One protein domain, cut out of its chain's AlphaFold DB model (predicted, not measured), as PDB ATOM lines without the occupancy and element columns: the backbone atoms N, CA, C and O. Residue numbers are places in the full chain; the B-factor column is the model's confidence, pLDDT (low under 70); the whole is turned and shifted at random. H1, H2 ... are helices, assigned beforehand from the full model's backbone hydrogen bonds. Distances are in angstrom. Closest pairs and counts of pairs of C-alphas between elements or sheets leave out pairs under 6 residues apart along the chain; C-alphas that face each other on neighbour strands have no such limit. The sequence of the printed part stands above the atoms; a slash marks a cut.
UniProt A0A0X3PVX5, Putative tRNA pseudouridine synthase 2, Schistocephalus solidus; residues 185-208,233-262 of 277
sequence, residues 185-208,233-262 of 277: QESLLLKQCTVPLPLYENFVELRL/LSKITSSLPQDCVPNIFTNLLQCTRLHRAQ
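What this domain is: This is residues 185 to 208 and 233 to 262 of the 277 residues of the protein "Putative tRNA pseudouridine synthase 2" of Schistocephalus solidus (UniProt A0A0X3PVX5). Two helices, H1 and H3, spread from their first residues like the two sides of an open V, and the short helix H2 bridges the gap between them, set somewhat to one side. The unnamed stretch of residues 185 to 196 runs across the narrow end of the V to the beginning of H1. The printed part has 54 residues with three named helices, in the order H1, H2, H3, and no named strand; its class is all helix. It is only just compact, close to loose, with a radius of gyration of the C-alphas of 11.6 A, and spans 32 by 25 by 19 A.

Where its parts are: Residues 185 to 196 come first, from C-alpha 185 at (307.582, 431.788, 288.208). H1 is residues 197 to 208, 16.8 A long from first to last C-alpha, beginning at C-alpha 197 at (299.897, 407.845, 290.275). H2 is residues 233 to 238, 8.6 A long. H3, the longest helix, is residues 248 to 260, 18.2 A long, ending at C-alpha 260 at (323.364, 423.738, 290.972).

How they stand to each other: H1 touches H2 with residues 199 to 203 alone; the closest C-alphas, of Leu 199 and Ile 236, are 6.6 A apart. Their lines stand at a steep tilt of 48 degrees, opposite ways. H3 touches H2 with residues 249 to 253 alone; the closest C-alphas, of Leu 233 and Leu 253, are 5.8 A apart. Their tilt is steep, 53 degrees, opposite ways. H1 and H3 are only just apart, their closest C-alphas 8.5 A from each other. In H1, H2 and H3 every O i to N i+4 pair is within hydrogen-bond range.

The domain as a whole: The C-alphas farthest apart, of Gln 185 and Leu 208, are 34.0 A from each other. Residues 209 to 232 are not printed, and C-alphas 208 and 233 are 15.7 A apart across this cut. The link from H2 to H3, nine residues, is short. The mean pLDDT of the printed part is 78.9; residues 240 to 245 and 261 to 262 are under 70.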
ATOM      1  N   GLN A 185     307.810 432.604 289.408       84.75
ATOM      2  CA  GLN A 185     307.582 431.788 288.208       84.75
ATOM      3  C   GLN A 185     307.870 430.308 288.464       84.75
ATOM      4  O   GLN A 185     307.194 429.449 287.912       84.75
ATOM      5  N   GLU A 186     308.847 430.029 289.327       83.25
ATOM      6  CA  GLU A 186     309.197 428.671 289.733       83.25
ATOM      7  C   GLU A 186     308.457 428.245 291.011       83.25
ATOM      8  O   GLU A 186     308.696 427.158 291.524       83.25
ATOM      9  N   SER A 187     307.557 429.073 291.553       85.44
ATOM     10  CA  SER A 187     306.775 428.713 292.738       85.44
ATOM     11  C   SER A 187     305.518 427.934 292.356       85.44
ATOM     12  O   SER A 187     304.762 428.346 291.475       85.44
ATOM     13  N   LEU A 188     305.281 426.821 293.045       87.38
ATOM     14  CA  LEU A 188     304.102 425.986 292.848       87.38
ATOM     15  C   LEU A 188     302.986 426.387 293.828       87.38
ATOM     16  O   LEU A 188     303.238 426.606 295.015       87.38
ATOM     17  N   LEU A 189     301.737 426.464 293.359       87.00
ATOM     18  CA  LEU A 189     300.587 426.607 294.257       87.00
ATOM     19  C   LEU A 189     300.311 425.279 294.967       87.00
ATOM     20  O   LEU A 189     300.453 424.216 294.374       87.00
ATOM     21  N   LEU A 190     299.786 425.322 296.194       85.25
ATOM     22  CA  LEU A 190     299.466 424.098 296.943       85.25
ATOM     23  C   LEU A 190     298.495 423.170 296.187       85.25
ATOM     24  O   LEU A 190     298.608 421.954 296.266       85.25
ATOM     25  N   LYS A 191     297.582 423.740 295.389       85.38
ATOM     26  CA  LYS A 191     296.651 422.983 294.533       85.38
ATOM     27  C   LYS A 191     297.345 422.201 293.412       85.38
ATOM     28  O   LYS A 191     296.780 421.241 292.910       85.38
ATOM     29  N   GLN A 192     298.532 422.639 293.008       83.56
ATOM     30  CA  GLN A 192     299.358 422.009 291.980       83.56
ATOM     31  C   GLN A 192     300.347 420.997 292.590       83.56
ATOM     32  O   GLN A 192     300.975 420.243 291.849       83.56
ATOM     33  N   CYS A 193     300.472 420.930 293.927       83.25
ATOM     34  CA  CYS A 193     301.271 419.928 294.647       83.25
ATOM     35  C   CYS A 193     300.598 418.541 294.621       83.25
ATOM     36  O   CYS A 193     300.396 417.914 295.658       83.25
ATOM     37  N   THR A 194     300.217 418.063 293.442       82.12
ATOM     38  CA  THR A 194     299.648 416.731 293.239       82.12
ATOM     39  C   THR A 194     300.721 415.783 292.733       82.12
ATOM     40  O   THR A 194     301.542 416.157 291.891       82.12
ATOM     41  N   VAL A 195     300.692 414.545 293.219       81.44
ATOM     42  CA  VAL A 195     301.539 413.458 292.724       81.44
ATOM     43  C   VAL A 195     300.692 412.572 291.808       81.44
ATOM     44  O   VAL A 195     299.802 411.885 292.306       81.44
ATOM     45  N   PRO A 196     300.923 412.580 290.482       80.25
ATOM     46  CA  PRO A 196     300.301 411.617 289.580       80.25
ATOM     47  C   PRO A 196     300.655 410.180 289.982       80.25
ATOM     48  O   PRO A 196     301.817 409.893 290.269       80.25
ATOM     49  N   LEU A 197     299.681 409.265 289.952       82.38
ATOM     50  CA  LEU A 197     299.897 407.845 290.275       82.38
ATOM     51  C   LEU A 197     301.063 407.202 289.490       82.38
ATOM     52  O   LEU A 197     301.907 406.582 290.135       82.38
ATOM     53  N   PRO A 198     301.225 407.438 288.168       79.06
ATOM     54  CA  PRO A 198     302.343 406.858 287.414       79.06
ATOM     55  C   PRO A 198     303.722 407.308 287.913       79.06
ATOM     56  O   PRO A 198     304.715 406.597 287.770       79.06
ATOM     57  N   LEU A 199     303.815 408.504 288.507       77.44
ATOM     58  CA  LEU A 199     305.064 408.977 289.105       77.44
ATOM     59  C   LEU A 199     305.376 408.278 290.417       77.44
ATOM     60  O   LEU A 199     306.539 408.000 290.702       77.44
ATOM     61  N   TYR A 200     304.345 408.026 291.218       79.19
ATOM     62  CA  TYR A 200     304.497 407.342 292.490       79.19
ATOM     63  C   TYR A 200     304.977 405.902 292.286       79.19
ATOM     64  O   TYR A 200     305.929 405.485 292.936       79.19
ATOM     65  N   GLU A 201     304.394 405.182 291.326       82.06
ATOM     66  CA  GLU A 201     304.810 403.819 290.964       82.06
ATOM     67  C   GLU A 201     306.267 403.786 290.483       82.06
ATOM     68  O   GLU A 201     307.078 403.027 291.011       82.06
ATOM     69  N   ASN A 202     306.647 404.692 289.574       77.81
ATOM     70  CA  ASN A 202     308.034 404.821 289.115       77.81
ATOM     71  C   ASN A 202     309.016 405.135 290.256       77.81
ATOM     72  O   ASN A 202     310.143 404.639 290.267       77.81
ATOM     73  N   PHE A 203     308.611 405.967 291.217       77.69
ATOM     74  CA  PHE A 203     309.427 406.267 292.390       77.69
ATOM     75  C   PHE A 203     309.620 405.030 293.279       77.69
ATOM     76  O   PHE A 203     310.734 404.781 293.743       77.69
ATOM     77  N   VAL A 204     308.564 404.240 293.494       81.19
ATOM     78  CA  VAL A 204     308.634 402.982 294.252       81.19
ATOM     79  C   VAL A 204     309.569 401.986 293.558       81.19
ATOM     80  O   VAL A 204     310.463 401.454 294.211       81.19
ATOM     81  N   GLU A 205     309.451 401.813 292.241       81.88
ATOM     82  CA  GLU A 205     310.337 400.955 291.437       81.88
ATOM     83  C   GLU A 205     311.813 401.371 291.534       81.88
ATOM     84  O   GLU A 205     312.703 400.543 291.740       81.88
ATOM     85  N   LEU A 206     312.096 402.675 291.438       76.19
ATOM     86  CA  LEU A 206     313.460 403.191 291.576       76.19
ATOM     87  C   LEU A 206     314.022 402.998 292.989       76.19
ATOM     88  O   LEU A 206     315.220 402.770 293.126       76.19
ATOM     89  N   ARG A 207     313.176 403.068 294.023       76.00
ATOM     90  CA  ARG A 207     313.577 402.846 295.418       76.00
ATOM     91  C   ARG A 207     313.813 401.368 295.742       76.00
ATOM     92  O   ARG A 207     314.636 401.070 296.600       76.00
ATOM     93  N   LEU A 208     313.087 400.460 295.091       79.81
ATOM     94  CA  LEU A 208     313.229 399.011 295.273       79.81
ATOM     95  C   LEU A 208     314.423 398.424 294.504       79.81
ATOM     96  O   LEU A 208     314.828 397.294 294.777       79.81
ATOM     97  N   LEU A 233     315.590 412.479 289.432       80.94
ATOM     98  CA  LEU A 233     314.484 413.377 289.092       80.94
ATOM     99  C   LEU A 233     314.279 413.504 287.575       80.94
ATOM    100  O   LEU A 233     313.138 413.554 287.113       80.94
ATOM    101  N   SER A 234     315.353 413.499 286.781       82.81
ATOM    102  CA  SER A 234     315.268 413.518 285.315       82.81
ATOM    103  C   SER A 234     314.631 412.243 284.749       82.81
ATOM    104  O   SER A 234     313.783 412.322 283.862       82.81
ATOM    105  N   LYS A 235     314.951 411.070 285.313       81.44
ATOM    106  CA  LYS A 235     314.335 409.791 284.926       81.44
ATOM    107  C   LYS A 235     312.847 409.777 285.260       81.44
ATOM    108  O   LYS A 235     312.038 409.441 284.400       81.44
ATOM    109  N   ILE A 236     312.493 410.219 286.468       77.56
ATOM    110  CA  ILE A 236     311.105 410.310 286.944       77.56
ATOM    111  C   ILE A 236     310.280 411.269 286.075       77.56
ATOM    112  O   ILE A 236     309.122 411.001 285.783       77.56
ATOM    113  N   THR A 237     310.862 412.386 285.638       77.25
ATOM    114  CA  THR A 237     310.152 413.387 284.825       77.25
ATOM    115  C   THR A 237     310.106 413.050 283.335       77.25
ATOM    116  O   THR A 237     309.199 413.512 282.652       77.25
ATOM    117  N   SER A 238     311.025 412.227 282.819       77.56
ATOM    118  CA  SER A 238     311.024 411.804 281.409       77.56
ATOM    119  C   SER A 238     309.846 410.901 281.024       77.56
ATOM    120  O   SER A 238     309.470 410.861 279.857       77.56
ATOM    121  N   SER A 239     309.239 410.207 281.992       70.81
ATOM    122  CA  SER A 239     308.091 409.318 281.775       70.81
ATOM    123  C   SER A 239     306.736 410.037 281.807       70.81
ATOM    124  O   SER A 239     305.694 409.386 281.734       70.81
ATOM    125  N   LEU A 240     306.724 411.372 281.926       68.69
ATOM    126  CA  LEU A 240     305.485 412.135 282.039       68.69
ATOM    127  C   LEU A 240     304.801 412.410 280.690       68.69
ATOM    128  O   LEU A 240     305.469 412.821 279.741       68.69
ATOM    129  N   PRO A 241     303.457 412.340 280.630       66.12
ATOM    130  CA  PRO A 241     302.685 412.939 279.544       66.12
ATOM    131  C   PRO A 241     302.875 414.465 279.502       66.12
ATOM    132  O   PRO A 241     302.863 415.125 280.547       66.12
ATOM    133  N   GLN A 242     302.992 415.033 278.296       62.12
ATOM    134  CA  GLN A 242     303.211 416.471 278.055       62.12
ATOM    135  C   GLN A 242     302.092 417.381 278.602       62.12
ATOM    136  O   GLN A 242     302.334 418.561 278.840       62.12
ATOM    137  N   ASP A 243     300.907 416.830 278.881       60.16
ATOM    138  CA  ASP A 243     299.741 417.578 279.375       60.16
ATOM    139  C   ASP A 243     299.773 417.871 280.891       60.16
ATOM    140  O   ASP A 243     298.959 418.642 281.400       60.16
ATOM    141  N   CYS A 244     300.712 417.285 281.644       60.91
ATOM    142  CA  CYS A 244     300.851 417.502 283.091       60.91
ATOM    143  C   CYS A 244     301.762 418.706 283.406       60.91
ATOM    144  O   CYS A 244     302.879 418.566 283.908       60.91
ATOM    145  N   VAL A 245     301.274 419.912 283.124       65.56
ATOM    146  CA  VAL A 245     301.919 421.187 283.482       65.56
ATOM    147  C   VAL A 245     301.371 421.694 284.829       65.56
ATOM    148  O   VAL A 245     300.153 421.720 284.996       65.56
ATOM    149  N   PRO A 246     302.179 422.279 285.734       76.38
ATOM    150  CA  PRO A 246     303.378 421.767 286.407       76.38
ATOM    151  C   PRO A 246     303.039 420.909 287.654       76.38
ATOM    152  O   PRO A 246     302.040 421.150 288.330       76.38
ATOM    153  N   ASN A 247     303.902 419.951 288.010       80.06
ATOM    154  CA  ASN A 247     303.755 419.095 289.203       80.06
ATOM    155  C   ASN A 247     304.951 419.215 290.167       80.06
ATOM    156  O   ASN A 247     305.974 419.818 289.838       80.06
ATOM    157  N   ILE A 248     304.859 418.584 291.343       85.38
ATOM    158  CA  ILE A 248     305.911 418.666 292.368       85.38
ATOM    159  C   ILE A 248     307.286 418.165 291.882       85.38
ATOM    160  O   ILE A 248     308.291 418.797 292.179       85.38
ATOM    161  N   PHE A 249     307.358 417.093 291.088       83.00
ATOM    162  CA  PHE A 249     308.631 416.507 290.637       83.00
ATOM    163  C   PHE A 249     309.307 417.326 289.535       83.00
ATOM    164  O   PHE A 249     310.519 417.528 289.565       83.00
ATOM    165  N   THR A 250     308.526 417.843 288.586       83.75
ATOM    166  CA  THR A 250     309.005 418.770 287.550       83.75
ATOM    167  C   THR A 250     309.520 420.065 288.173       83.75
ATOM    168  O   THR A 250     310.577 420.559 287.784       83.75
ATOM    169  N   ASN A 251     308.827 420.570 289.198       87.50
ATOM    170  CA  ASN A 251     309.241 421.754 289.934       87.50
ATOM    171  C   ASN A 251     310.479 421.505 290.809       87.50
ATOM    172  O   ASN A 251     311.382 422.340 290.829       87.50
ATOM    173  N   LEU A 252     310.569 420.346 291.470       85.69
ATOM    174  CA  LEU A 252     311.761 419.940 292.218       85.69
ATOM    175  C   LEU A 252     312.985 419.863 291.305       85.69
ATOM    176  O   LEU A 252     314.003 420.460 291.631       85.69
ATOM    177  N   LEU A 253     312.874 419.231 290.131       85.94
ATOM    178  CA  LEU A 253     313.968 419.176 289.156       85.94
ATOM    179  C   LEU A 253     314.429 420.577 288.723       85.94
ATOM    180  O   LEU A 253     315.630 420.838 288.634       85.94
ATOM    181  N   GLN A 254     313.487 421.488 288.461       84.56
ATOM    182  CA  GLN A 254     313.806 422.881 288.136       84.56
ATOM    183  C   GLN A 254     314.535 423.574 289.294       84.56
ATOM    184  O   GLN A 254     315.567 424.205 289.071       84.56
ATOM    185  N   CYS A 255     314.054 423.412 290.528       84.06
ATOM    186  CA  CYS A 255     314.696 423.968 291.717       84.06
ATOM    187  C   CYS A 255     316.108 423.398 291.942       84.06
ATOM    188  O   CYS A 255     317.025 424.169 292.223       84.06
ATOM    189  N   THR A 256     316.320 422.089 291.755       84.00
ATOM    190  CA  THR A 256     317.642 421.444 291.861       84.00
ATOM    191  C   THR A 256     318.621 422.014 290.835       84.00
ATOM    192  O   THR A 256     319.751 422.358 291.176       84.00
ATOM    193  N   ARG A 257     318.178 422.210 289.587       84.00
ATOM    194  CA  ARG A 257     318.999 422.836 288.537       84.00
ATOM    195  C   ARG A 257     319.360 424.282 288.857       84.00
ATOM    196  O   ARG A 257     320.502 424.688 288.656       84.00
ATOM    197  N   LEU A 258     318.406 425.056 289.376       81.62
ATOM    198  CA  LEU A 258     318.648 426.434 289.809       81.62
ATOM    199  C   LEU A 258     319.613 426.510 290.995       81.62
ATOM    200  O   LEU A 258     320.396 427.457 291.077       81.62
ATOM    201  N   HIS A 259     319.574 425.525 291.893       77.25
ATOM    202  CA  HIS A 259     320.532 425.409 292.985       77.25
ATOM    203  C   HIS A 259     321.941 425.114 292.458       77.25
ATOM    204  O   HIS A 259     322.876 425.841 292.777       77.25
ATOM    205  N   ARG A 260     322.077 424.129 291.564       72.50
ATOM    206  CA  ARG A 260     323.364 423.738 290.972       72.50
ATOM    207  C   ARG A 260     324.004 424.828 290.112       72.50
ATOM    208  O   ARG A 260     325.222 424.951 290.074       72.50
ATOM    209  N   ALA A 261     323.197 425.640 289.431       68.12
ATOM    210  CA  ALA A 261     323.683 426.780 288.650       68.12
ATOM    211  C   ALA A 261     324.305 427.900 289.515       68.12
ATOM    212  O   ALA A 261     324.768 428.915 288.982       68.12
ATOM    213  N   GLN A 262     324.304 427.767 290.845       63.31
ATOM    214  CA  GLN A 262     325.008 428.686 291.726       63.31
ATOM    215  C   GLN A 262     326.513 428.369 291.746       63.31
ATOM    216  O   GLN A 262     326.891 427.214 291.924       63.31
TER     217      GLN A 262